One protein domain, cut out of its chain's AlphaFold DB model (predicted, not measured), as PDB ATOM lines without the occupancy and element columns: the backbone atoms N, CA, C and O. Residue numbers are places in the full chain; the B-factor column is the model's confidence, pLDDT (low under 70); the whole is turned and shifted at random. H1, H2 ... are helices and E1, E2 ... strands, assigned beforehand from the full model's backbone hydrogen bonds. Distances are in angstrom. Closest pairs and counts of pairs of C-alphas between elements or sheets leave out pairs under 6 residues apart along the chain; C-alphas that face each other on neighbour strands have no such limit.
ATOM      1  N   ALA A   2     235.942 167.998 152.492       90.62
ATOM      2  CA  ALA A   2     235.876 166.905 151.502       90.62
ATOM      3  C   ALA A   2     236.260 167.349 150.075       90.62
ATOM      4  O   ALA A   2     237.036 166.671 149.410       90.62
ATOM      5  N   GLN A   3     235.784 168.524 149.651       91.81
ATOM      6  CA  GLN A   3     236.167 169.143 148.379       91.81
ATOM      7  C   GLN A   3     237.683 169.376 148.275       91.81
ATOM      8  O   GLN A   3     238.290 168.973 147.293       91.81
ATOM      9  N   SER A   4     238.309 169.925 149.317       92.94
ATOM     10  CA  SER A   4     239.757 170.174 149.348       92.94
ATOM     11  C   SER A   4     240.584 168.887 149.210       92.94
ATOM     12  O   SER A   4     241.624 168.888 148.566       92.94
ATOM     13  N   PHE A   5     240.111 167.762 149.765       91.56
ATOM     14  CA  PHE A   5     240.737 166.454 149.529       91.56
ATOM     15  C   PHE A   5     240.624 166.014 148.066       91.56
ATOM     16  O   PHE A   5     241.580 165.471 147.521       91.56
ATOM     17  N   ALA A   6     239.471 166.235 147.432       92.44
ATOM     18  CA  ALA A   6     239.294 165.926 146.016       92.44
ATOM     19  C   ALA A   6     240.178 166.813 145.125       92.44
ATOM     20  O   ALA A   6     240.762 166.320 144.168       92.44
ATOM     21  N   GLU A   7     240.319 168.096 145.457       94.31
ATOM     22  CA  GLU A   7     241.226 169.025 144.772       94.31
ATOM     23  C   GLU A   7     242.683 168.564 144.882       94.31
ATOM     24  O   GLU A   7     243.355 168.453 143.862       94.31
ATOM     25  N   LEU A   8     243.129 168.164 146.075       94.31
ATOM     26  CA  LEU A   8     244.471 167.611 146.270       94.31
ATOM     27  C   LEU A   8     244.683 166.304 145.487       94.31
ATOM     28  O   LEU A   8     245.746 166.086 144.916       94.31
ATOM     29  N   LEU A   9     243.672 165.430 145.405       93.44
ATOM     30  CA  LEU A   9     243.760 164.233 144.560       93.44
ATOM     31  C   LEU A   9     243.889 164.580 143.072       93.44
ATOM     32  O   LEU A   9     244.581 163.867 142.353       93.44
ATOM     33  N   ARG A  10     243.269 165.669 142.602       94.88
ATOM     34  CA  ARG A  10     243.363 166.118 141.201       94.88
ATOM     35  C   ARG A  10     244.736 166.663 140.823       94.88
ATOM     36  O   ARG A  10     245.050 166.678 139.638       94.88
ATOM     37  N   GLU A  11     245.574 167.034 141.789       96.25
ATOM     38  CA  GLU A  11     246.990 167.331 141.530       96.25
ATOM     39  C   GLU A  11     247.754 166.081 141.054       96.25
ATOM     40  O   GLU A  11     248.770 166.179 140.366       96.25
ATOM     41  N   ASN A  12     247.249 164.880 141.365       96.06
ATOM     42  CA  ASN A  12     247.772 163.639 140.819       96.06
ATOM     43  C   ASN A  12     247.229 163.391 139.401       96.06
ATOM     44  O   ASN A  12     246.040 163.131 139.201       96.06
ATOM     45  N   ALA A  13     248.130 163.374 138.416       96.62
ATOM     46  CA  ALA A  13     247.778 163.195 137.008       96.62
ATOM     47  C   ALA A  13     247.009 161.891 136.713       96.62
ATOM     48  O   ALA A  13     246.128 161.887 135.854       96.62
ATOM     49  N   ALA A  14     247.300 160.793 137.421       95.38
ATOM     50  CA  ALA A  14     246.613 159.519 137.205       95.38
ATOM     51  C   ALA A  14     245.169 159.562 137.720       95.38
ATOM     52  O   ALA A  14     244.258 159.091 137.039       95.38
ATOM     53  N   PHE A  15     244.945 160.164 138.893       96.12
ATOM     54  CA  PHE A  15     243.592 160.380 139.405       96.12
ATOM     55  C   PHE A  15     242.797 161.298 138.476       96.12
ATOM     56  O   PHE A  15     241.672 160.962 138.109       96.12
ATOM     57  N   HIS A  16     243.399 162.413 138.053       96.31
ATOM     58  CA  HIS A  16     242.756 163.358 137.146       96.31
ATOM     59  C   HIS A  16     242.353 162.695 135.822       96.31
ATOM     60  O   HIS A  16     241.206 162.819 135.401       96.31
ATOM     61  N   ALA A  17     243.247 161.910 135.212       96.88
ATOM     62  CA  ALA A  17     242.954 161.186 133.977       96.88
ATOM     63  C   ALA A  17     241.783 160.199 134.131       96.88
ATOM     64  O   ALA A  17     240.905 160.149 133.267       96.88
ATOM     65  N   ILE A  18     241.744 159.444 135.239       96.62
ATOM     66  CA  ILE A  18     240.629 158.533 135.532       96.62
ATOM     67  C   ILE A  18     239.333 159.325 135.698       96.62
ATOM     68  O   ILE A  18     238.344 158.969 135.062       96.62
ATOM     69  N   GLU A  19     239.330 160.390 136.509       97.12
ATOM     70  CA  GLU A  19     238.149 161.232 136.739       97.12
ATOM     71  C   GLU A  19     237.601 161.785 135.417       97.12
ATOM     72  O   GLU A  19     236.421 161.603 135.125       97.12
ATOM     73  N   THR A  20     238.454 162.361 134.565       96.94
ATOM     74  CA  THR A  20     238.056 162.861 133.242       96.94
ATOM     75  C   THR A  20     237.432 161.762 132.381       96.94
ATOM     76  O   THR A  20     236.366 161.970 131.795       96.94
ATOM     77  N   GLN A  21     238.054 160.581 132.321       97.62
ATOM     78  CA  GLN A  21     237.560 159.468 131.511       97.62
ATOM     79  C   GLN A  21     236.184 158.983 131.983       97.62
ATOM     80  O   GLN A  21     235.277 158.790 131.167       97.62
ATOM     81  N   VAL A  22     236.004 158.787 133.293       97.44
ATOM     82  CA  VAL A  22     234.735 158.276 133.828       97.44
ATOM     83  C   VAL A  22     233.630 159.328 133.782       97.44
ATOM     84  O   VAL A  22     232.473 158.976 133.550       97.44
ATOM     85  N   CYS A  23     233.974 160.612 133.907       97.38
ATOM     86  CA  CYS A  23     233.048 161.720 133.700       97.38
ATOM     87  C   CYS A  23     232.523 161.755 132.264       97.38
ATOM     88  O   CYS A  23     231.307 161.806 132.071       97.38
ATOM     89  N   ALA A  24     233.404 161.644 131.266       96.88
ATOM     90  CA  ALA A  24     233.002 161.592 129.862       96.88
ATOM     91  C   ALA A  24     232.107 160.374 129.566       96.88
ATOM     92  O   ALA A  24     231.078 160.493 128.896       96.88
ATOM     93  N   ALA A  25     232.447 159.204 130.120       97.06
ATOM     94  CA  ALA A  25     231.632 158.000 129.974       97.06
ATOM     95  C   ALA A  25     230.238 158.156 130.611       97.06
ATOM     96  O   ALA A  25     229.237 157.734 130.028       97.06
ATOM     97  N   ALA A  26     230.149 158.790 131.783       96.31
ATOM     98  CA  ALA A  26     228.884 159.040 132.464       96.31
ATOM     99  C   ALA A  26     228.001 160.052 131.714       96.31
ATOM    100  O   ALA A  26     226.793 159.838 131.611       96.31
ATOM    101  N   GLN A  27     228.589 161.104 131.137       95.62
ATOM    102  CA  GLN A  27     227.872 162.055 130.280       95.62
ATOM    103  C   GLN A  27     227.321 161.373 129.024       95.62
ATOM    104  O   GLN A  27     226.145 161.539 128.701       95.62
ATOM    105  N   LEU A  28     228.131 160.547 128.350       95.94
ATOM    106  CA  LEU A  28     227.678 159.766 127.196       95.94
ATOM    107  C   LEU A  28     226.545 158.806 127.576       95.94
ATOM    108  O   LEU A  28     225.558 158.672 126.853       95.94
ATOM    109  N   TRP A  29     226.651 158.147 128.729       94.94
ATOM    110  CA  TRP A  29     225.579 157.297 129.236       94.94
ATOM    111  C   TRP A  29     224.299 158.105 129.498       94.94
ATOM    112  O   TRP A  29     223.210 157.680 129.116       94.94
ATOM    113  N   ALA A  30     224.410 159.300 130.083       93.00
ATOM    114  CA  ALA A  30     223.267 160.168 130.351       93.00
ATOM    115  C   ALA A  30     222.550 160.596 129.057       93.00
ATOM    116  O   ALA A  30     221.328 160.467 128.949       93.00
ATOM    117  N   THR A  31     223.296 161.031 128.041       94.06
ATOM    118  CA  THR A  31     222.714 161.465 126.762       94.06
ATOM    119  C   THR A  31     222.126 160.299 125.969       94.06
ATOM    120  O   THR A  31     221.088 160.444 125.325       94.06
ATOM    121  N   THR A  32     222.728 159.110 126.045       92.88
ATOM    122  CA  THR A  32     222.252 157.932 125.304       92.88
ATOM    123  C   THR A  32     221.069 157.244 125.979       92.88
ATOM    124  O   THR A  32     220.107 156.906 125.281       92.88
ATOM    125  N   VAL A  33     221.105 157.074 127.305       90.88
ATOM    126  CA  VAL A  33     220.117 156.302 128.077       90.88
ATOM    127  C   VAL A  33     219.029 157.187 128.674       90.88
ATOM    128  O   VAL A  33     217.852 156.855 128.562       90.88
ATOM    129  N   LEU A  34     219.390 158.321 129.281       88.12
ATOM    130  CA  LEU A  34     218.413 159.244 129.874       88.12
ATOM    131  C   LEU A  34     217.916 160.308 128.891       88.12
ATOM    132  O   LEU A  34     216.989 161.040 129.231       88.12
ATOM    133  N   LYS A  35     218.521 160.407 127.698       89.94
ATOM    134  CA  LYS A  35     218.234 161.454 126.702       89.94
ATOM    135  C   LYS A  35     218.336 162.859 127.298       89.94
ATOM    136  O   LYS A  35     217.537 163.739 126.990       89.94
ATOM    137  N   ARG A  36     219.314 163.048 128.184       86.12
ATOM    138  CA  ARG A  36     219.504 164.282 128.938       86.12
ATOM    139  C   ARG A  36     220.976 164.661 128.989       86.12
ATOM    140  O   ARG A  36     221.829 163.814 129.241       86.12
ATOM    141  N   GLU A  37     221.240 165.945 128.810       88.19
ATOM    142  CA  GLU A  37     222.539 166.533 129.113       88.19
ATOM    143  C   GLU A  37     222.668 166.778 130.616       88.19
ATOM    144  O   GLU A  37     221.732 167.230 131.286       88.19
ATOM    145  N   VAL A  38     223.837 166.439 131.147       87.50
ATOM    146  CA  VAL A  38     224.160 166.587 132.561       87.50
ATOM    147  C   VAL A  38     225.420 167.422 132.697       87.50
ATOM    148  O   VAL A  38     226.432 167.171 132.043       87.50
ATOM    149  N   SER A  39     225.315 168.444 133.530       80.06
ATOM    150  CA  SER A  39     226.394 169.352 133.877       80.06
ATOM    151  C   SER A  39     226.040 169.925 135.238       80.06
ATOM    152  O   SER A  39     225.117 170.732 135.348       80.06
ATOM    153  N   ASP A  40     226.711 169.452 136.273       81.44
ATOM    154  CA  ASP A  40     226.564 169.936 137.636       81.44
ATOM    155  C   ASP A  40     227.904 169.891 138.367       81.44
ATOM    156  O   ASP A  40     228.844 169.203 137.959       81.44
ATOM    157  N   ASP A  41     227.983 170.668 139.442       87.00
ATOM    158  CA  ASP A  41     229.128 170.618 140.335       87.00
ATOM    159  C   ASP A  41     229.095 169.305 141.128       87.00
ATOM    160  O   ASP A  41     228.049 168.949 141.687       87.00
ATOM    161  N   PRO A  42     230.224 168.581 141.226       93.69
ATOM    162  CA  PRO A  42     230.256 167.339 141.973       93.69
ATOM    163  C   PRO A  42     229.994 167.562 143.458       93.69
ATOM    164  O   PRO A  42     230.529 168.481 144.079       93.69
ATOM    165  N   LEU A  43     229.245 166.641 144.059       94.38
ATOM    166  CA  LEU A  43     229.057 166.579 145.501       94.38
ATOM    167  C   LEU A  43     230.178 165.749 146.139       94.38
ATOM    168  O   LEU A  43     230.297 164.546 145.893       94.38
ATOM    169  N   HIS A  44     230.954 166.373 147.027       96.06
ATOM    170  CA  HIS A  44     232.008 165.704 147.798       96.06
ATOM    171  C   HIS A  44     231.537 165.349 149.203       96.06
ATOM    172  O   HIS A  44     231.134 166.212 149.984       96.06
ATOM    173  N   VAL A  45     231.669 164.076 149.566       95.25
ATOM    174  CA  VAL A  45     231.303 163.564 150.888       95.25
ATOM    175  C   VAL A  45     232.490 162.836 151.495       95.25
ATOM    176  O   VAL A  45     232.995 161.870 150.933       95.25
ATOM    177  N   LEU A  46     232.914 163.269 152.681       94.94
ATOM    178  CA  LEU A  46     233.817 162.487 153.518       94.94
ATOM    179  C   LEU A  46     232.968 161.664 154.485       94.94
ATOM    180  O   LEU A  46     232.282 162.220 155.343       94.94
ATOM    181  N   ARG A  47     232.992 160.343 154.334       93.69
ATOM    182  CA  ARG A  47     232.209 159.420 155.154       93.69
ATOM    183  C   ARG A  47     233.116 158.695 156.137       93.69
ATOM    184  O   ARG A  47     234.068 158.037 155.724       93.69
ATOM    185  N   CYS A  48     232.779 158.781 157.420       94.12
ATOM    186  CA  CYS A  48     233.402 158.021 158.498       94.12
ATOM    187  C   CYS A  48     232.363 157.073 159.103       94.12
ATOM    188  O   CYS A  48     231.257 157.505 159.429       94.12
ATOM    189  N   VAL A  49     232.694 155.789 159.207       93.62
ATOM    190  CA  VAL A  49     231.803 154.750 159.738       93.62
ATOM    191  C   VAL A  49     232.548 153.979 160.818       93.62
ATOM    192  O   VAL A  49     233.622 153.444 160.561       93.62
ATOM    193  N   ASP A  50     231.965 153.918 162.008       94.88
ATOM    194  CA  ASP A  50     232.468 153.182 163.169       94.88
ATOM    195  C   ASP A  50     231.333 152.314 163.768       94.88
ATOM    196  O   ASP A  50     230.211 152.359 163.252       94.88
ATOM    197  N   PRO A  51     231.571 151.518 164.828       94.81
ATOM    198  CA  PRO A  51     230.553 150.633 165.402       94.81
ATOM    199  C   PRO A  51     229.281 151.305 165.918       94.81
ATOM    200  O   PRO A  51     228.281 150.634 166.143       94.81
ATOM    201  N   ARG A  52     229.271 152.626 166.100       92.56
ATOM    202  CA  ARG A  52     228.080 153.385 166.509       92.56
ATOM    203  C   ARG A  52     227.192 153.751 165.317       92.56
ATOM    204  O   ARG A  52     226.093 154.266 165.507       92.56
ATOM    205  N   ALA A  53     227.643 153.487 164.091       90.00
ATOM    206  CA  ALA A  53     226.950 153.839 162.855       90.00
ATOM    207  C   ALA A  53     226.007 152.735 162.327       90.00
ATOM    208  O   ALA A  53     225.653 152.753 161.148       90.00
ATOM    209  N   ASP A  54     225.547 151.802 163.168       86.94
ATOM    210  CA  ASP A  54     224.634 150.705 162.786       86.94
ATOM    211  C   ASP A  54     223.335 151.179 162.109       86.94
ATOM    212  O   ASP A  54     222.771 150.499 161.243       86.94
ATOM    213  N   SER A  55     222.864 152.381 162.449       87.06
ATOM    214  CA  SER A  55     221.710 153.006 161.794       87.06
ATOM    215  C   SER A  55     221.948 153.306 160.309       87.06
ATOM    216  O   SER A  55     220.986 153.375 159.554       87.06
ATOM    217  N   GLN A  56     223.208 153.421 159.877       88.06
ATOM    218  CA  GLN A  56     223.632 153.734 158.506       88.06
ATOM    219  C   GLN A  56     224.116 152.505 157.713       88.06
ATOM    220  O   GLN A  56     224.457 152.621 156.530       88.06
ATOM    221  N   SER A  57     224.162 151.338 158.354       92.69
ATOM    222  CA  SER A  57     224.626 150.066 157.782       92.69
ATOM    223  C   SER A  57     223.466 149.282 157.174       92.69
ATOM    224  O   SER A  57     222.335 149.427 157.622       92.69
ATOM    225  N   TYR A  58     223.715 148.439 156.171       94.44
ATOM    226  CA  TYR A  58     222.701 147.599 155.502       94.44
ATOM    227  C   TYR A  58     221.511 148.359 154.887       94.44
ATOM    228  O   TYR A  58     220.466 147.778 154.608       94.44
ATOM    229  N   LEU A  59     221.654 149.664 154.651       93.50
ATOM    230  CA  LEU A  59     220.655 150.470 153.953       93.50
ATOM    231  C   LEU A  59     220.849 150.327 152.440       93.50
ATOM    232  O   LEU A  59     221.672 151.028 151.849       93.50
ATOM    233  N   ARG A  60     220.108 149.416 151.802       93.38
ATOM    234  CA  ARG A  60     220.128 149.240 150.339       93.38
ATOM    235  C   ARG A  60     219.593 150.489 149.643       93.38
ATOM    236  O   ARG A  60     218.492 150.939 149.950       93.38
ATOM    237  N   HIS A  61     220.350 151.063 148.714       92.56
ATOM    238  CA  HIS A  61     219.929 152.265 147.998       92.56
ATOM    239  C   HIS A  61     220.514 152.368 146.587       92.56
ATOM    240  O   HIS A  61     221.424 151.639 146.196       92.56
ATOM    241  N   PHE A  62     219.912 153.283 145.830       92.38
ATOM    242  CA  PHE A  62     220.470 153.871 144.618       92.38
ATOM    243  C   PHE A  62     220.750 155.339 144.914       92.38
ATOM    244  O   PHE A  62     219.934 156.001 145.579       92.38
ATOM    245  N   ASP A  63     221.825 155.855 144.344       91.50
ATOM    246  CA  ASP A  63     222.163 157.267 144.441       91.50
ATOM    247  C   ASP A  63     221.163 158.121 143.645       91.50
ATOM    248  O   ASP A  63     220.323 157.627 142.879       91.50
ATOM    249  N   SER A  64     221.187 159.435 143.872       87.88
ATOM    250  CA  SER A  64     220.564 160.383 142.935       87.88
ATOM    251  C   SER A  64     221.466 160.680 141.736       87.88
ATOM    252  O   SER A  64     220.964 161.072 140.685       87.88
ATOM    253  N   HIS A  65     222.766 160.446 141.891       92.69
ATOM    254  CA  HIS A  65     223.794 160.755 140.912       92.69
ATOM    255  C   HIS A  65     224.077 159.569 139.996       92.69
ATOM    256  O   HIS A  65     223.978 158.409 140.404       92.69
ATOM    257  N   ILE A  66     224.420 159.874 138.749       94.56
ATOM    258  CA  ILE A  66     224.778 158.881 137.740       94.56
ATOM    259  C   ILE A  66     226.123 158.274 138.097       94.56
ATOM    260  O   ILE A  66     226.234 157.058 138.104       94.56
ATOM    261  N   LEU A  67     227.126 159.085 138.415       96.81
ATOM    262  CA  LEU A  67     228.487 158.619 138.640       96.81
ATOM    263  C   LEU A  67     228.861 158.763 140.114       96.81
ATOM    264  O   LEU A  67     228.767 159.846 140.684       96.81
ATOM    265  N   THR A  68     229.335 157.667 140.701       97.75
ATOM    266  CA  THR A  68     229.888 157.645 142.055       97.75
ATOM    267  C   THR A  68     231.323 157.136 141.996       97.75
ATOM    268  O   THR A  68     231.583 156.025 141.528       97.75
ATOM    269  N   MET A  69     232.256 157.954 142.483       97.75
ATOM    270  CA  MET A  69     233.655 157.590 142.694       97.75
ATOM    271  C   MET A  69     233.909 157.439 144.190       97.75
ATOM    272  O   MET A  69     233.675 158.358 144.971       97.75
ATOM    273  N   LEU A  70     234.397 156.273 144.589       97.44
ATOM    274  CA  LEU A  70     234.633 155.896 145.971       97.44
ATOM    275  C   LEU A  70     236.136 155.679 146.182       97.44
ATOM    276  O   LEU A  70     236.727 154.761 145.611       97.44
ATOM    277  N   VAL A  71     236.743 156.515 147.021       97.19
ATOM    278  CA  VAL A  71     238.180 156.507 147.324       97.19
ATOM    279  C   VAL A  71     238.378 156.101 148.788       97.19
ATOM    280  O   VAL A  71     238.036 156.870 149.695       97.19
ATOM    281  N   PRO A  72     238.891 154.890 149.066       96.50
ATOM    282  CA  PRO A  72     239.167 154.457 150.428       96.50
ATOM    283  C   PRO A  72     240.375 155.201 150.990       96.50
ATOM    284  O   PRO A  72     241.456 155.167 150.407       96.50
ATOM    285  N   LEU A  73     240.192 155.840 152.143       94.81
ATOM    286  CA  LEU A  73     241.257 156.546 152.858       94.81
ATOM    287  C   LEU A  73     241.778 155.709 154.028       94.81
ATOM    288  O   LEU A  73     242.975 155.664 154.284       94.81
ATOM    289  N   GLN A  74     240.872 155.009 154.715       95.81
ATOM    290  CA  GLN A  74     241.186 154.131 155.837       95.81
ATOM    291  C   GLN A  74     240.189 152.976 155.876       95.81
ATOM    292  O   GLN A  74     238.984 153.182 155.708       95.81
ATOM    293  N   LEU A  75     240.685 151.763 156.111       96.50
ATOM    294  CA  LEU A  75     239.854 150.574 156.279       96.50
ATOM    295  C   LEU A  75     239.754 150.198 157.757       96.50
ATOM    296  O   LEU A  75     240.725 150.328 158.502       96.50
ATOM    297  N   ALA A  76     238.600 149.659 158.141       95.69
ATOM    298  CA  ALA A  76     238.481 148.906 159.381       95.69
ATOM    299  C   ALA A  76     239.241 147.565 159.256       95.69
ATOM    300  O   ALA A  76     239.495 147.114 158.130       95.69
ATOM    301  N   PRO A  77     239.584 146.897 160.375       95.00
ATOM    302  CA  PRO A  77     240.203 145.576 160.346       95.00
ATOM    303  C   PRO A  77     239.425 144.579 159.477       95.00
ATOM    304  O   PRO A  77     238.194 144.613 159.407       95.00
ATOM    305  N   ASN A  78     240.151 143.673 158.819       91.44
ATOM    306  CA  ASN A  78     239.543 142.632 157.994       91.44
ATOM    307  C   ASN A  78     238.591 141.761 158.826       91.44
ATOM    308  O   ASN A  78     238.898 141.382 159.953       91.44
ATOM    309  N   GLY A  79     237.443 141.416 158.247       90.69
ATOM    310  CA  GLY A  79     236.430 140.590 158.898       90.69
ATOM    311  C   GLY A  79     235.068 140.739 158.236       90.69
ATOM    312  O   GLY A  79     234.918 141.462 157.254       90.69
ATOM    313  N   GLU A  80     234.047 140.068 158.762       91.25
ATOM    314  CA  GLU A  80     232.680 140.135 158.217       91.25
ATOM    315  C   GLU A  80     231.999 141.492 158.424       91.25
ATOM    316  O   GLU A  80     231.067 141.827 157.703       91.25
ATOM    317  N   ARG A  81     232.479 142.278 159.392       93.81
ATOM    318  CA  ARG A  81     231.902 143.559 159.814       93.81
ATOM    319  C   ARG A  81     232.951 144.665 159.697       93.81
ATOM    320  O   ARG A  81     233.441 145.171 160.702       93.81
ATOM    321  N   ASN A  82     233.371 144.982 158.475       94.25
ATOM    322  CA  ASN A  82     234.434 145.962 158.200       94.25
ATOM    323  C   ASN A  82     233.955 147.178 157.379       94.25
ATOM    324  O   ASN A  82     234.767 147.942 156.843       94.25
ATOM    325  N   GLY A  83     232.637 147.344 157.231       94.50
ATOM    326  CA  GLY A  83     232.058 148.441 156.459       94.50
ATOM    327  C   GLY A  83     232.213 148.333 154.940       94.50
ATOM    328  O   GLY A  83     232.032 149.339 154.248       94.50
ATOM    329  N   ASP A  84     232.585 147.164 154.403       95.56
ATOM    330  CA  ASP A  84     232.758 146.993 152.958       95.56
ATOM    331  C   ASP A  84     231.499 147.344 152.165       95.56
ATOM    332  O   ASP A  84     230.365 147.196 152.626       95.56
ATOM    333  N   LEU A  85     231.735 147.813 150.943       95.56
ATOM    334  CA  LEU A  85     230.694 148.059 149.962       95.56
ATOM    335  C   LEU A  85     230.186 146.716 149.428       95.56
ATOM    336  O   LEU A  85     230.971 145.850 149.042       95.56
ATOM    337  N   VAL A  86     228.871 146.558 149.376       95.69
ATOM    338  CA  VAL A  86     228.194 145.426 148.748       95.69
ATOM    339  C   VAL A  86     227.333 145.962 147.618       95.69
ATOM    340  O   VAL A  86     226.530 146.875 147.818       95.69
ATOM    341  N   MET A  87     227.504 145.395 146.429       94.88
ATOM    342  CA  MET A  87     226.841 145.833 145.203       94.88
ATOM    343  C   MET A  87     226.073 144.676 144.587       94.88
ATOM    344  O   MET A  87     226.569 143.554 144.539       94.88
ATOM    345  N   ARG A  88     224.871 144.941 144.085       91.69
ATOM    346  CA  ARG A  88     224.128 143.970 143.282       91.69
ATOM    347  C   ARG A  88     224.818 143.792 141.927       91.69
ATOM    348  O   ARG A  88     225.184 144.784 141.304       91.69
ATOM    349  N   ILE A  89     224.961 142.546 141.475       85.19
ATOM    350  CA  ILE A  89     225.651 142.207 140.217       85.19
ATOM    351  C   ILE A  89     224.878 142.757 139.014       85.19
ATOM    352  O   ILE A  89     225.457 143.349 138.107       85.19
ATOM    353  N   PHE A  90     223.553 142.607 139.029       81.69
ATOM    354  CA  PHE A  90     222.692 143.103 137.962       81.69
ATOM    355  C   PHE A  90     222.259 144.542 138.231       81.69
ATOM    356  O   PHE A  90     221.544 144.831 139.199       81.69
ATOM    357  N   GLN A  91     222.679 145.439 137.341       79.56
ATOM    358  CA  GLN A  91     222.192 146.811 137.301       79.56
ATOM    359  C   GLN A  91     220.732 146.821 136.849       79.56
ATOM    360  O   GLN A  91     220.322 146.031 135.997       79.56
ATOM    361  N   ARG A  92     219.927 147.718 137.422       81.38
ATOM    362  CA  ARG A  92     218.567 147.926 136.911       81.38
ATOM    363  C   ARG A  92     218.618 148.694 135.595       81.38
ATOM    364  O   ARG A  92     219.490 149.532 135.396       81.38
ATOM    365  N   GLU A  93     217.617 148.500 134.750       78.50
ATOM    366  CA  GLU A  93     217.380 149.433 133.650       78.50
ATOM    367  C   GLU A  93     217.052 150.833 134.186       78.50
ATOM    368  O   GLU A  93     216.561 150.996 135.315       78.50
ATOM    369  N   ALA A  94     217.308 151.855 133.368       68.81
ATOM    370  CA  ALA A  94     216.860 153.206 133.664       68.81
ATOM    371  C   ALA A  94     215.326 153.211 133.756       68.81
ATOM    372  O   ALA A  94     214.614 152.946 132.792       68.81
ATOM    373  N   LYS A  95     214.811 153.465 134.961       70.75
ATOM    374  CA  LYS A  95     213.377 153.414 135.250       70.75
ATOM    375  C   LYS A  95     212.716 154.757 134.954       70.75
ATOM    376  O   LYS A  95     213.297 155.808 135.220       70.75
ATOM    377  N   SER A  96     211.454 154.716 134.524       70.94
ATOM    378  CA  SER A  96     210.579 155.894 134.541       70.94
ATOM    379  C   SER A  96     210.506 156.503 135.950       70.94
ATOM    380  O   SER A  96     210.742 155.815 136.950       70.94
ATOM    381  N   ALA A  97     210.143 157.786 136.054       71.38
ATOM    382  CA  ALA A  97     210.037 158.478 137.342       71.38
ATOM    383  C   ALA A  97     209.146 157.719 138.349       71.38
ATOM    384  O   ALA A  97     209.524 157.563 139.511       71.38
ATOM    385  N   THR A  98     208.025 157.154 137.889       73.38
ATOM    386  CA  THR A  98     207.099 156.350 138.705       73.38
ATOM    387  C   THR A  98     207.739 155.058 139.206       73.38
ATOM    388  O   THR A  98     207.669 154.744 140.393       73.38
ATOM    389  N   ALA A  99     208.415 154.310 138.333       75.06
ATOM    390  CA  ALA A  99     209.062 153.062 138.727       75.06
ATOM    391  C   ALA A  99     210.280 153.313 139.645       75.06
ATOM    392  O   ALA A  99     210.560 152.512 140.545       75.06
ATOM    393  N   ASN A 100     210.974 154.445 139.476       77.94
ATOM    394  CA  ASN A 100     212.000 154.912 140.406       77.94
ATOM    395  C   ASN A 100     211.398 155.257 141.778       77.94
ATOM    396  O   ASN A 100     211.936 154.817 142.793       77.94
ATOM    397  N   PHE A 101     210.268 155.970 141.807       78.75
ATOM    398  CA  PHE A 101     209.540 156.295 143.033       78.75
ATOM    399  C   PHE A 101     209.109 155.034 143.789       78.75
ATOM    400  O   PHE A 101     209.485 154.882 144.944       78.75
ATOM    401  N   LEU A 102     208.436 154.080 143.133       81.75
ATOM    402  CA  LEU A 102     208.020 152.814 143.757       81.75
ATOM    403  C   LEU A 102     209.206 152.044 144.352       81.75
ATOM    404  O   LEU A 102     209.135 151.558 145.478       81.75
ATOM    405  N   THR A 103     210.319 151.982 143.614       84.00
ATOM    406  CA  THR A 103     211.541 151.325 144.099       84.00
ATOM    407  C   THR A 103     212.083 152.030 145.346       84.00
ATOM    408  O   THR A 103     212.444 151.366 146.313       84.00
ATOM    409  N   LYS A 104     212.130 153.368 145.354       82.31
ATOM    410  CA  LYS A 104     212.612 154.135 146.512       82.31
ATOM    411  C   LYS A 104     211.669 154.034 147.709       82.31
ATOM    412  O   LYS A 104     212.154 153.951 148.829       82.31
ATOM    413  N   THR A 105     210.360 153.972 147.483       82.19
ATOM    414  CA  THR A 105     209.365 153.767 148.539       82.19
ATOM    415  C   THR A 105     209.516 152.393 149.188       82.19
ATOM    416  O   THR A 105     209.543 152.304 150.410       82.19
ATOM    417  N   TYR A 106     209.705 151.329 148.399       87.44
ATOM    418  CA  TYR A 106     210.009 149.999 148.938       87.44
ATOM    419  C   TYR A 106     211.271 150.010 149.816       87.44
ATOM    420  O   TYR A 106     211.241 149.542 150.953       87.44
ATOM    421  N   LEU A 107     212.361 150.609 149.320       88.94
ATOM    422  CA  LEU A 107     213.614 150.716 150.073       88.94
ATOM    423  C   LEU A 107     213.459 151.570 151.340       88.94
ATOM    424  O   LEU A 107     214.048 151.246 152.362       88.94
ATOM    425  N   PHE A 108     212.634 152.620 151.311       87.62
ATOM    426  CA  PHE A 108     212.337 153.436 152.489       87.62
ATOM    427  C   PHE A 108     211.689 152.617 153.612       87.62
ATOM    428  O   PHE A 108     212.095 152.734 154.767       87.62
ATOM    429  N   PHE A 109     210.728 151.745 153.289       89.19
ATOM    430  CA  PHE A 109     210.138 150.849 154.288       89.19
ATOM    431  C   PHE A 109     211.155 149.851 154.838       89.19
ATOM    432  O   PHE A 109     211.194 149.607 156.041       89.19
ATOM    433  N   GLU A 110     212.017 149.311 153.979       89.62
ATOM    434  CA  GLU A 110     213.094 148.427 154.410       89.62
ATOM    435  C   GLU A 110     214.085 149.124 155.354       89.62
ATOM    436  O   GLU A 110     214.537 148.520 156.325       89.62
ATOM    437  N   HIS A 111     214.403 150.399 155.113       90.88
ATOM    438  CA  HIS A 111     215.284 151.191 155.979       90.88
ATOM    439  C   HIS A 111     214.726 151.348 157.396       90.88
ATOM    440  O   HIS A 111     215.506 151.419 158.342       90.88
ATOM    441  N   GLY A 112     213.398 151.351 157.544       90.00
ATOM    442  CA  GLY A 112     212.713 151.388 158.838       90.00
ATOM    443  C   GLY A 112     212.742 150.068 159.617       90.00
ATOM    444  O   GLY A 112     212.321 150.039 160.771       90.00
ATOM    445  N   LEU A 113     213.228 148.970 159.025       91.94
ATOM    446  CA  LEU A 113     213.296 147.682 159.711       91.94
ATOM    447  C   LEU A 113     214.390 147.669 160.800       91.94
ATOM    448  O   LEU A 113     215.455 148.282 160.637       91.94
ATOM    449  N   PRO A 114     214.193 146.894 161.886       93.94
ATOM    450  CA  PRO A 114     215.229 146.634 162.878       93.94
ATOM    451  C   PRO A 114     216.541 146.164 162.241       93.94
ATOM    452  O   PRO A 114     216.542 145.396 161.275       93.94
ATOM    453  N   PHE A 115     217.669 146.585 162.817       92.38
ATOM    454  CA  PHE A 115     219.012 146.307 162.297       92.38
ATOM    455  C   PHE A 115     219.244 144.826 161.960       92.38
ATOM    456  O   PHE A 115     219.712 144.510 160.868       92.38
ATOM    457  N   LEU A 116     218.857 143.913 162.857       94.00
ATOM    458  CA  LEU A 116     219.031 142.471 162.657       94.00
ATOM    459  C   LEU A 116     218.263 141.948 161.435       94.00
ATOM    460  O   LEU A 116     218.759 141.075 160.723       94.00
ATOM    461  N   ILE A 117     217.085 142.512 161.155       94.19
ATOM    462  CA  ILE A 117     216.278 142.146 159.988       94.19
ATOM    463  C   ILE A 117     216.938 142.675 158.712       94.19
ATOM    464  O   ILE A 117     217.130 141.905 157.772       94.19
ATOM    465  N   ARG A 118     217.364 143.948 158.691       94.12
ATOM    466  CA  ARG A 118     218.086 144.540 157.545       94.12
ATOM    467  C   ARG A 118     219.357 143.758 157.219       94.12
ATOM    468  O   ARG A 118     219.577 143.390 156.067       94.12
ATOM    469  N   ARG A 119     220.147 143.427 158.246       94.00
ATOM    470  CA  ARG A 119     221.348 142.593 158.117       94.00
ATOM    471  C   ARG A 119     221.022 141.219 157.534       94.00
ATOM    472  O   ARG A 119     221.678 140.803 156.590       94.00
ATOM    473  N   SER A 120     220.001 140.535 158.050       92.88
ATOM    474  CA  SER A 120     219.594 139.214 157.547       92.88
ATOM    475  C   SER A 120     219.198 139.250 156.064       92.88
ATOM    476  O   SER A 120     219.673 138.433 155.271       92.88
ATOM    477  N   LEU A 121     218.398 140.244 155.659       91.06
ATOM    478  CA  LEU A 121     218.002 140.438 154.261       91.06
ATOM    479  C   LEU A 121     219.212 140.688 153.349       91.06
ATOM    480  O   LEU A 121     219.319 140.073 152.289       91.06
ATOM    481  N   ALA A 122     220.133 141.554 153.771       88.38
ATOM    482  CA  ALA A 122     221.345 141.868 153.022       88.38
ATOM    483  C   ALA A 122     222.286 140.658 152.885       88.38
ATOM    484  O   ALA A 122     222.773 140.375 151.789       88.38
ATOM    485  N   THR A 123     222.498 139.901 153.964       88.62
ATOM    486  CA  THR A 123     223.335 138.691 153.944       88.62
ATOM    487  C   THR A 123     222.740 137.611 153.041       88.62
ATOM    488  O   THR A 123     223.478 136.960 152.305       88.62
ATOM    489  N   ARG A 124     221.411 137.448 153.031       87.94
ATOM    490  CA  ARG A 124     220.730 136.512 152.122       87.94
ATOM    491  C   ARG A 124     220.898 136.904 150.649       87.94
ATOM    492  O   ARG A 124     221.081 136.044 149.790       87.94
ATOM    493  N   ASP A 125     220.852 138.198 150.340       83.81
ATOM    494  CA  ASP A 125     221.112 138.697 148.982       83.81
ATOM    495  C   ASP A 125     222.559 138.420 148.535       83.81
ATOM    496  O   ASP A 125     222.794 138.136 147.357       83.81
ATOM    497  N   LEU A 126     223.516 138.480 149.466       85.06
ATOM    498  CA  LEU A 126     224.916 138.132 149.223       85.06
ATOM    499  C   LEU A 126     225.099 136.618 149.016       85.06
ATOM    500  O   LEU A 126     225.810 136.216 148.100       85.06
ATOM    501  N   SER A 127     224.425 135.774 149.807       84.50
ATOM    502  CA  SER A 127     224.531 134.310 149.689       84.50
ATOM    503  C   SER A 127     223.913 133.759 148.404       84.50
ATOM    504  O   SER A 127     224.384 132.760 147.874       84.50
ATOM    505  N   ASN A 128     222.879 134.417 147.877       83.38
ATOM    506  CA  ASN A 128     222.201 134.003 146.647       83.38
ATOM    507  C   ASN A 128     222.935 134.437 145.365       83.38
ATOM    508  O   ASN A 128     222.328 134.436 144.298       83.38
ATOM    509  N   ALA A 129     224.197 134.873 145.468       78.44
ATOM    510  CA  ALA A 129     225.010 135.379 144.357       78.44
ATOM    511  C   ALA A 129     224.361 136.531 143.562       78.44
ATOM    512  O   ALA A 129     224.782 136.846 142.455       78.44
ATOM    513  N   ASN A 130     223.358 137.205 144.130       84.19
ATOM    514  CA  ASN A 130     222.768 138.394 143.521       84.19
ATOM    515  C   ASN A 130     223.627 139.633 143.785       84.19
ATOM    516  O   ASN A 130     223.503 140.631 143.079       84.19
ATOM    517  N   SER A 131     224.479 139.583 144.810       91.31
ATOM    518  CA  SER A 131     225.358 140.678 145.204       91.31
ATOM    519  C   SER A 131     226.793 140.207 145.375       91.31
ATOM    520  O   SER A 131     227.052 139.039 145.645       91.31
ATOM    521  N   GLN A 132     227.721 141.145 145.253       93.56
ATOM    522  CA  GLN A 132     229.140 140.952 145.465       93.56
ATOM    523  C   GLN A 132     229.636 141.941 146.515       93.56
ATOM    524  O   GLN A 132     229.311 143.131 146.492       93.56
ATOM    525  N   ARG A 133     230.460 141.440 147.432       94.81
ATOM    526  CA  ARG A 133     231.212 142.263 148.373       94.81
ATOM    527  C   ARG A 133     232.492 142.765 147.709       94.81
ATOM    528  O   ARG A 133     233.270 141.973 147.182       94.81
ATOM    529  N   ILE A 134     232.725 144.070 147.773       94.56
ATOM    530  CA  ILE A 134     233.891 144.732 147.193       94.56
ATOM    531  C   ILE A 134     234.917 144.997 148.293       94.56
ATOM    532  O   ILE A 134     234.769 145.918 149.102       94.56
ATOM    533  N   VAL A 135     235.983 144.198 148.301       92.19
ATOM    534  CA  VAL A 135     237.123 144.391 149.207       92.19
ATOM    535  C   VAL A 135     237.948 145.567 148.693       92.19
ATOM    536  O   VAL A 135     238.764 145.434 147.777       92.19
ATOM    537  N   CYS A 136     237.683 146.747 149.249       93.25
ATOM    538  CA  CYS A 136     238.362 147.961 148.815       93.25
ATOM    539  C   CYS A 136     239.806 148.012 149.329       93.25
ATOM    540  O   CYS A 136     240.120 147.414 150.356       93.25
ATOM    541  N   ARG A 137     240.672 148.773 148.653       94.81
ATOM    542  CA  ARG A 137     242.060 149.025 149.068       94.81
ATOM    543  C   ARG A 137     242.375 150.523 149.009       94.81
ATOM    544  O   ARG A 137     242.007 151.148 148.013       94.81
ATOM    545  N   PRO A 138     243.030 151.110 150.028       94.88
ATOM    546  CA  PRO A 138     243.508 152.485 149.947       94.88
ATOM    547  C   PRO A 138     244.429 152.690 148.744       94.88
ATOM    548  O   PRO A 138     245.174 151.784 148.374       94.88
ATOM    549  N   GLY A 139     244.342 153.867 148.126       91.19
ATOM    550  CA  GLY A 139     245.055 154.197 146.886       91.19
ATOM    551  C   GLY A 139     244.316 153.808 145.600       91.19
ATOM    552  O   GLY A 139     244.637 154.338 144.542       91.19
ATOM    553  N   ASN A 140     243.290 152.955 145.676       95.62
ATOM    554  CA  ASN A 140     242.428 152.656 144.533       95.62
ATOM    555  C   ASN A 140     241.247 153.631 144.442       95.62
ATOM    556  O   ASN A 140     240.789 154.183 145.443       95.62
ATOM    557  N   VAL A 141     240.685 153.750 143.238       96.62
ATOM    558  CA  VAL A 141     239.413 154.432 142.982       96.62
ATOM    559  C   VAL A 141     238.412 153.409 142.464       96.62
ATOM    560  O   VAL A 141     238.677 152.711 141.486       96.62
ATOM    561  N   TYR A 142     237.261 153.311 143.122       96.94
ATOM    562  CA  TYR A 142     236.171 152.433 142.709       96.94
ATOM    563  C   TYR A 142     235.081 153.281 142.074       96.94
ATOM    564  O   TYR A 142     234.597 154.227 142.693       96.94
ATOM    565  N   VAL A 143     234.702 152.952 140.843       96.94
ATOM    566  CA  VAL A 143     233.767 153.754 140.054       96.94
ATOM    567  C   VAL A 143     232.575 152.908 139.651       96.94
ATOM    568  O   VAL A 143     232.738 151.782 139.184       96.94
ATOM    569  N   PHE A 144     231.372 153.446 139.827       96.50
ATOM    570  CA  PHE A 144     230.149 152.777 139.402       96.50
ATOM    571  C   PHE A 144     229.032 153.766 139.089       96.50
ATOM    572  O   PHE A 144     229.064 154.929 139.500       96.50
ATOM    573  N   ASN A 145     228.019 153.277 138.366       96.00
ATOM    574  CA  ASN A 145     226.818 154.055 138.108       96.00
ATOM    575  C   ASN A 145     225.865 153.967 139.312       96.00
ATOM    576  O   ASN A 145     225.166 152.960 139.481       96.00
ATOM    577  N   GLY A 146     225.853 154.997 140.158       94.00
ATOM    578  CA  GLY A 146     225.073 155.039 141.397       94.00
ATOM    579  C   GLY A 146     223.559 155.037 141.170       94.00
ATOM    580  O   GLY A 146     222.800 154.522 141.996       94.00
ATOM    581  N   LEU A 147     223.105 155.530 140.015       91.25
ATOM    582  CA  LEU A 147     221.687 155.626 139.676       91.25
ATOM    583  C   LEU A 147     221.047 154.254 139.412       91.25
ATOM    584  O   LEU A 147     219.856 154.057 139.686       91.25
ATOM    585  N   ILE A 148     221.815 153.307 138.872       91.88
ATOM    586  CA  ILE A 148     221.320 151.981 138.463       91.88
ATOM    587  C   ILE A 148     221.934 150.814 139.236       91.88
ATOM    588  O   ILE A 148     221.471 149.681 139.095       91.88
ATOM    589  N   THR A 149     222.925 151.071 140.086       93.50
ATOM    590  CA  THR A 149     223.565 150.027 140.887       93.50
ATOM    591  C   THR A 149     223.026 150.038 142.312       93.50
ATOM    592  O   THR A 149     223.252 150.990 143.059       93.50
ATOM    593  N   LEU A 150     222.309 148.976 142.701       93.69
ATOM    594  CA  LEU A 150     221.838 148.824 144.079       93.69
ATOM    595  C   LEU A 150     223.030 148.475 144.962       93.69
ATOM    596  O   LEU A 150     223.705 147.474 144.715       93.69
ATOM    597  N   HIS A 151     223.263 149.264 146.000       95.31
ATOM    598  CA  HIS A 151     224.404 149.051 146.874       95.31
ATOM    599  C   HIS A 151     224.104 149.433 148.324       95.31
ATOM    600  O   HIS A 151     223.088 150.057 148.636       95.31
ATOM    601  N   HIS A 152     224.960 148.969 149.229       95.06
ATOM    602  CA  HIS A 152     224.939 149.286 150.655       95.06
ATOM    603  C   HIS A 152     226.310 149.015 151.273       95.06
ATOM    604  O   HIS A 152     227.174 148.407 150.646       95.06
ATOM    605  N   ASN A 153     226.500 149.432 152.523       95.25
ATOM    606  CA  ASN A 153     227.677 149.081 153.307       95.25
ATOM    607  C   ASN A 153     227.319 148.049 154.374       95.25
ATOM    608  O   ASN A 153     226.223 148.093 154.939       95.25
ATOM    609  N   LEU A 154     228.259 147.153 154.668       95.81
ATOM    610  CA  LEU A 154     228.228 146.355 155.891       95.81
ATOM    611  C   LEU A 154     228.346 147.269 157.119       95.81
ATOM    612  O   LEU A 154     228.713 148.440 157.009       95.81
ATOM    613  N   ASP A 155     228.060 146.733 158.297       96.12
ATOM    614  CA  ASP A 155     228.410 147.398 159.547       96.12
ATOM    615  C   ASP A 155     229.904 147.257 159.868       96.12
ATOM    616  O   ASP A 155     230.620 146.432 159.288       96.12
ATOM    617  N   VAL A 156     230.387 148.100 160.780       96.44
ATOM    618  CA  VAL A 156     231.765 148.077 161.282       96.44
ATOM    619  C   VAL A 156     231.730 147.545 162.707       96.44
ATOM    620  O   VAL A 156     231.100 148.135 163.568       96.44
ATOM    621  N   GLY A 157     232.384 146.419 162.977       95.12
ATOM    622  CA  GLY A 157     232.419 145.828 164.317       95.12
ATOM    623  C   GLY A 157     233.509 146.417 165.212       95.12
ATOM    624  O   GLY A 157     233.323 146.511 166.421       95.12
ATOM    625  N   VAL A 158     234.645 146.810 164.626       95.38
ATOM    626  CA  VAL A 158     235.830 147.321 165.332       95.38
ATOM    627  C   VAL A 158     236.500 148.406 164.489       95.38
ATOM    628  O   VAL A 158     236.571 148.282 163.267       95.38
ATOM    629  N   GLY A 159     237.042 149.437 165.141       95.56
ATOM    630  CA  GLY A 159     237.793 150.507 164.482       95.56
ATOM    631  C   GLY A 159     236.894 151.466 163.708       95.56
ATOM    632  O   GLY A 159     235.786 151.768 164.132       95.56
ATOM    633  N   GLU A 160     237.381 151.962 162.577       95.12
ATOM    634  CA  GLU A 160     236.638 152.882 161.719       95.12
ATOM    635  C   GLU A 160     237.035 152.695 160.251       95.12
ATOM    636  O   GLU A 160     238.151 152.274 159.933       95.12
ATOM    637  N   ARG A 161     236.126 153.061 159.352       95.62
ATOM    638  CA  ARG A 161     236.356 153.137 157.912       95.62
ATOM    639  C   ARG A 161     236.117 154.561 157.431       95.62
ATOM    640  O   ARG A 161     235.078 155.147 157.734       95.62
ATOM    641  N   ARG A 162     237.046 155.093 156.633       95.88
ATOM    642  CA  ARG A 162     236.975 156.448 156.074       95.88
ATOM    643  C   ARG A 162     237.061 156.411 154.559       95.88
ATOM    644  O   ARG A 162     237.974 155.805 153.997       95.88
ATOM    645  N   MET A 163     236.114 157.075 153.913       95.88
ATOM    646  CA  MET A 163     235.968 157.093 152.463       95.88
ATOM    647  C   MET A 163     235.733 158.525 152.000       95.88
ATOM    648  O   MET A 163     234.896 159.221 152.574       95.88
ATOM    649  N   LEU A 164     236.416 158.940 150.940       97.25
ATOM    650  CA  LEU A 164     235.969 160.068 150.134       97.25
ATOM    651  C   LEU A 164     235.030 159.531 149.053       97.25
ATOM    652  O   LEU A 164     235.324 158.530 148.400       97.25
ATOM    653  N   ILE A 165     233.894 160.191 148.888       97.38
ATOM    654  CA  ILE A 165     232.906 159.890 147.860       97.38
ATOM    655  C   ILE A 165     232.725 161.150 147.028       97.38
ATOM    656  O   ILE A 165     232.502 162.230 147.578       97.38
ATOM    657  N   ILE A 166     232.839 161.008 145.715       97.44
ATOM    658  CA  ILE A 166     232.590 162.078 144.756       97.44
ATOM    659  C   ILE A 166     231.426 161.631 143.889       97.44
ATOM    660  O   ILE A 166     231.520 160.630 143.176       97.44
ATOM    661  N   HIS A 167     230.323 162.355 143.988       97.06
ATOM    662  CA  HIS A 167     229.156 162.127 143.162       97.06
ATOM    663  C   HIS A 167     229.100 163.170 142.052       97.06
ATOM    664  O   HIS A 167     229.167 164.363 142.331       97.06
ATOM    665  N   HIS A 168     228.943 162.714 140.816       95.88
ATOM    666  CA  HIS A 168     228.780 163.563 139.639       95.88
ATOM    667  C   HIS A 168     227.426 163.285 138.983       95.88
ATOM    668  O   HIS A 168     226.999 162.126 138.894       95.88
ATOM    669  N   TYR A 169     226.790 164.331 138.463       94.31
ATOM    670  CA  TYR A 169     225.591 164.270 137.633       94.31
ATOM    671  C   TYR A 169     224.351 163.744 138.362       94.31
ATOM    672  O   TYR A 169     223.948 162.593 138.176       94.31
ATOM    673  N   ASP A 170     223.696 164.579 139.172       89.81
ATOM    674  CA  ASP A 170     222.358 164.297 139.697       89.81
ATOM    675  C   ASP A 170     221.376 164.175 138.527       89.81
ATOM    676  O   ASP A 170     221.131 165.104 137.753       89.81
ATOM    677  N   ALA A 171     220.766 162.999 138.399       84.44
ATOM    678  CA  ALA A 171     219.843 162.718 137.310       84.44
ATOM    679  C   ALA A 171     218.544 163.547 137.401       84.44
ATOM    680  O   ALA A 171     217.722 163.523 136.483       84.44
ATOM    681  N   GLY A 172     218.286 164.226 138.526       77.81
ATOM    682  CA  GLY A 172     217.073 165.002 138.792       77.81
ATOM    683  C   GLY A 172     215.811 164.149 138.969       77.81
ATOM    684  O   GLY A 172     214.744 164.667 139.286       77.81
ATOM    685  N   LEU A 173     215.922 162.821 138.852       70.75
ATOM    686  CA  LEU A 173     214.816 161.860 138.963       70.75
ATOM    687  C   LEU A 173     214.285 161.695 140.397       70.75
ATOM    688  O   LEU A 173     213.399 160.877 140.652       70.75
ATOM    689  N   THR A 174     214.860 162.422 141.358       58.94
ATOM    690  CA  THR A 174     214.523 162.334 142.785       58.94
ATOM    691  C   THR A 174     213.907 163.598 143.372       58.94
ATOM    692  O   THR A 174     213.454 163.541 144.515       58.94
ATOM    693  N   ALA A 175     213.810 164.696 142.613       55.06
ATOM    694  CA  ALA A 175     213.281 165.967 143.114       55.06
ATOM    695  C   ALA A 175     211.855 165.831 143.691       55.06
ATOM    696  O   ALA A 175     211.603 166.261 144.813       55.06
ATOM    697  N   GLY A 176     210.949 165.131 142.996       49.47
ATOM    698  CA  GLY A 176     209.586 164.885 143.493       49.47
ATOM    699  C   GLY A 176     209.510 163.884 144.655       49.47
ATOM    700  O   GLY A 176     208.715 164.049 145.578       49.47
ATOM    701  N   ALA A 177     210.379 162.868 144.661       51.44
ATOM    702  CA  ALA A 177     210.388 161.827 145.690       51.44
ATOM    703  C   ALA A 177     210.905 162.340 147.045       51.44
ATOM    704  O   ALA A 177     210.379 161.953 148.085       51.44
ATOM    705  N   ARG A 178     211.908 163.233 147.049       52.25
ATOM    706  CA  ARG A 178     212.465 163.827 148.280       52.25
ATOM    707  C   ARG A 178     211.417 164.635 149.049       52.25
ATOM    708  O   ARG A 178     211.357 164.518 150.271       52.25
ATOM    709  N   THR A 179     210.567 165.390 148.354       52.41
ATOM    710  CA  THR A 179     209.481 166.166 148.974       52.41
ATOM    711  C   THR A 179     208.440 165.251 149.612       52.41
ATOM    712  O   THR A 179     208.095 165.436 150.775       52.41
ATOM    713  N   VAL A 180     207.996 164.212 148.898       55.88
ATOM    714  CA  VAL A 180     206.984 163.270 149.405       55.88
ATOM    715  C   VAL A 180     207.514 162.444 150.580       55.88
ATOM    716  O   VAL A 180     206.835 162.329 151.597       55.88
ATOM    717  N   ILE A 181     208.744 161.927 150.490       58.84
ATOM    718  CA  ILE A 181     209.375 161.158 151.575       58.84
ATOM    719  C   ILE A 181     209.593 162.039 152.812       58.84
ATOM    720  O   ILE A 181     209.351 161.591 153.931       58.84
ATOM    721  N   ARG A 182     209.993 163.307 152.635       58.28
ATOM    722  CA  ARG A 182     210.118 164.264 153.744       58.28
ATOM    723  C   ARG A 182     208.769 164.518 154.414       58.28
ATOM    724  O   ARG A 182     208.699 164.474 155.638       58.28
ATOM    725  N   SER A 183     207.711 164.731 153.634       58.94
ATOM    726  CA  SER A 183     206.354 164.916 154.161       58.94
ATOM    727  C   SER A 183     205.851 163.680 154.909       58.94
ATOM    728  O   SER A 183     205.256 163.811 155.974       58.94
ATOM    729  N   PHE A 184     206.139 162.482 154.397       60.81
ATOM    730  CA  PHE A 184     205.758 161.234 155.053       60.81
ATOM    731  C   PHE A 184     206.545 160.994 156.347       60.81
ATOM    732  O   PHE A 184     205.967 160.569 157.342       60.81
ATOM    733  N   ARG A 185     207.840 161.338 156.378       61.50
ATOM    734  CA  ARG A 185     208.650 161.276 157.604       61.50
ATOM    735  C   ARG A 185     208.130 162.235 158.673       61.50
ATOM    736  O   ARG A 185     207.929 161.810 159.798       61.50
ATOM    737  N   ILE A 186     207.800 163.474 158.300       63.25
ATOM    738  CA  ILE A 186     207.169 164.449 159.209       63.25
ATOM    739  C   ILE A 186     205.838 163.915 159.758       63.25
ATOM    740  O   ILE A 186     205.527 164.118 160.929       63.25
ATOM    741  N   LEU A 187     205.042 163.238 158.927       64.50
ATOM    742  CA  LEU A 187     203.785 162.633 159.359       64.50
ATOM    743  C   LEU A 187     204.015 161.480 160.348       64.50
ATOM    744  O   LEU A 187     203.333 161.414 161.365       64.50
ATOM    745  N   LEU A 188     204.982 160.601 160.076       63.09
ATOM    746  CA  LEU A 188     205.349 159.510 160.980       63.09
ATOM    747  C   LEU A 188     205.907 160.028 162.311       63.09
ATOM    748  O   LEU A 188     205.502 159.528 163.354       63.09
ATOM    749  N   ASP A 189     206.753 161.060 162.290       59.94
ATOM    750  CA  ASP A 189     207.299 161.688 163.500       59.94
ATOM    751  C   ASP A 189     206.173 162.287 164.370       59.94
ATOM    752  O   ASP A 189     206.171 162.136 165.592       59.94
ATOM    753  N   ARG A 190     205.152 162.888 163.734       60.88
ATOM    754  CA  ARG A 190     203.939 163.381 164.413       60.88
ATOM    755  C   ARG A 190     203.086 162.258 165.002       60.88
ATOM    756  O   ARG A 190     202.537 162.426 166.084       60.88
ATOM    757  N   LEU A 191     202.959 161.128 164.306       58.56
ATOM    758  CA  LEU A 191     202.199 159.967 164.783       58.56
ATOM    759  C   LEU A 191     202.928 159.200 165.898       58.56
ATOM    760  O   LEU A 191     202.276 158.595 166.743       58.56
ATOM    761  N   ALA A 192     204.262 159.247 165.924       61.16
ATOM    762  CA  ALA A 192     205.095 158.631 166.953       61.16
ATOM    763  C   ALA A 192     205.216 159.470 168.242       61.16
ATOM    764  O   ALA A 192     205.876 159.034 169.183       61.16
ATOM    765  N   GLY A 193     204.593 160.655 168.305       42.59
ATOM    766  CA  GLY A 193     204.587 161.502 169.501       42.59
ATOM    767  C   GLY A 193     205.941 162.135 169.835       42.59
ATOM    768  O   GLY A 193     206.203 162.425 170.997       42.59
TER     769      GLY A 193
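What this domain is: This is residues 2 to 193 of the 195 residues of an uncharacterized protein of Paraburkholderia lacunae (UniProt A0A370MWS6). Look first for a twisted four-strand wall, E1, E7, E2 and E5, with H1 and H2 covering one face; off its other face lies a small three-strand sheet, E4, E3 and E6, whose far side H4 covers. H3 and H5 lie to one side of these sheets, and residues 182 to 193 stick out. The 192 printed residues hold five named helices and seven strands, in the order H1 H2 E1 E2 E3 H3 H4 E4 E5 E6 E7 H5, mixed in class. Both sheets are antiparallel, in the orders E1 E7 E2 E5 and E4 E3 E6. The whole is compact, with a radius of gyration of the C-alphas of 17.2 A and spans of 52 by 42 by 34 A.

How they stand to each other: Start at H1, residues 2 to 10, and H2, residues 13 to 34, which only just touch, with 3 pairs of C-alphas within 8 A, and only at the corner; Arg 10 and His 16 have their closest C-alphas, 4.9 A. Both are on the same face, as two layers, helices over one face of a sheet: E1, residues 43 to 49, E7, residues 161 to 170, E2, residues 65 to 74, and E5, residues 142 to 145. H1, height 8.9 A, runs across the strands, at 79 degrees to E7 on the local plane. H2, height 8.6 A, lies over E2 and runs along it at 13 degrees on the local plane; their closest C-alphas are Ala 26 and Leu 67, 6.2 A. Look for N 45 and O 165, 2.8 A, between E1 and E7; N 69 and O 166, 2.9 A, between E2 and E7; and N 70 and O 142, 2.8 A, between E2 and E5. In the other sheet, E3, residues 85 to 88, has N 87 and O 132, 2.9 A, with E4, residues 131 to 134, and N 86 and O 152, 2.8 A, with E6, residues 151 to 153. H4, residues 115 to 127, is on this sheet, height 10.9 A. H3, residues 97 to 111, is close to H5, residues 175 to 191, but not clearly touching; their closest C-alphas are Phe 101 and Ala 177, 6.2 A. Every O i to N i+4 pair is within hydrogen-bond range in H1, H2, H3 and H4, and 12 of 13 in H5.

Where its parts are: Find C-alpha 2 at (235.876, 166.905, 151.502), where H1 begins; H2 then runs 30.5 A. E2 spans 23.9 A, E7 25.5 A and H3 20.7 A. H5 runs 25.1 A to C-alpha 191 at (202.199, 159.967, 164.783).

The domain as a whole: The farthest C-alphas, Ala 13 and Gly 193, are 54.1 A apart. The printed part has no cut, and its long link is E1 to E2, residues 50 to 64. Mean pLDDT of the printed part is 87.8; residue 94 and residues 174 to 193 are under 70.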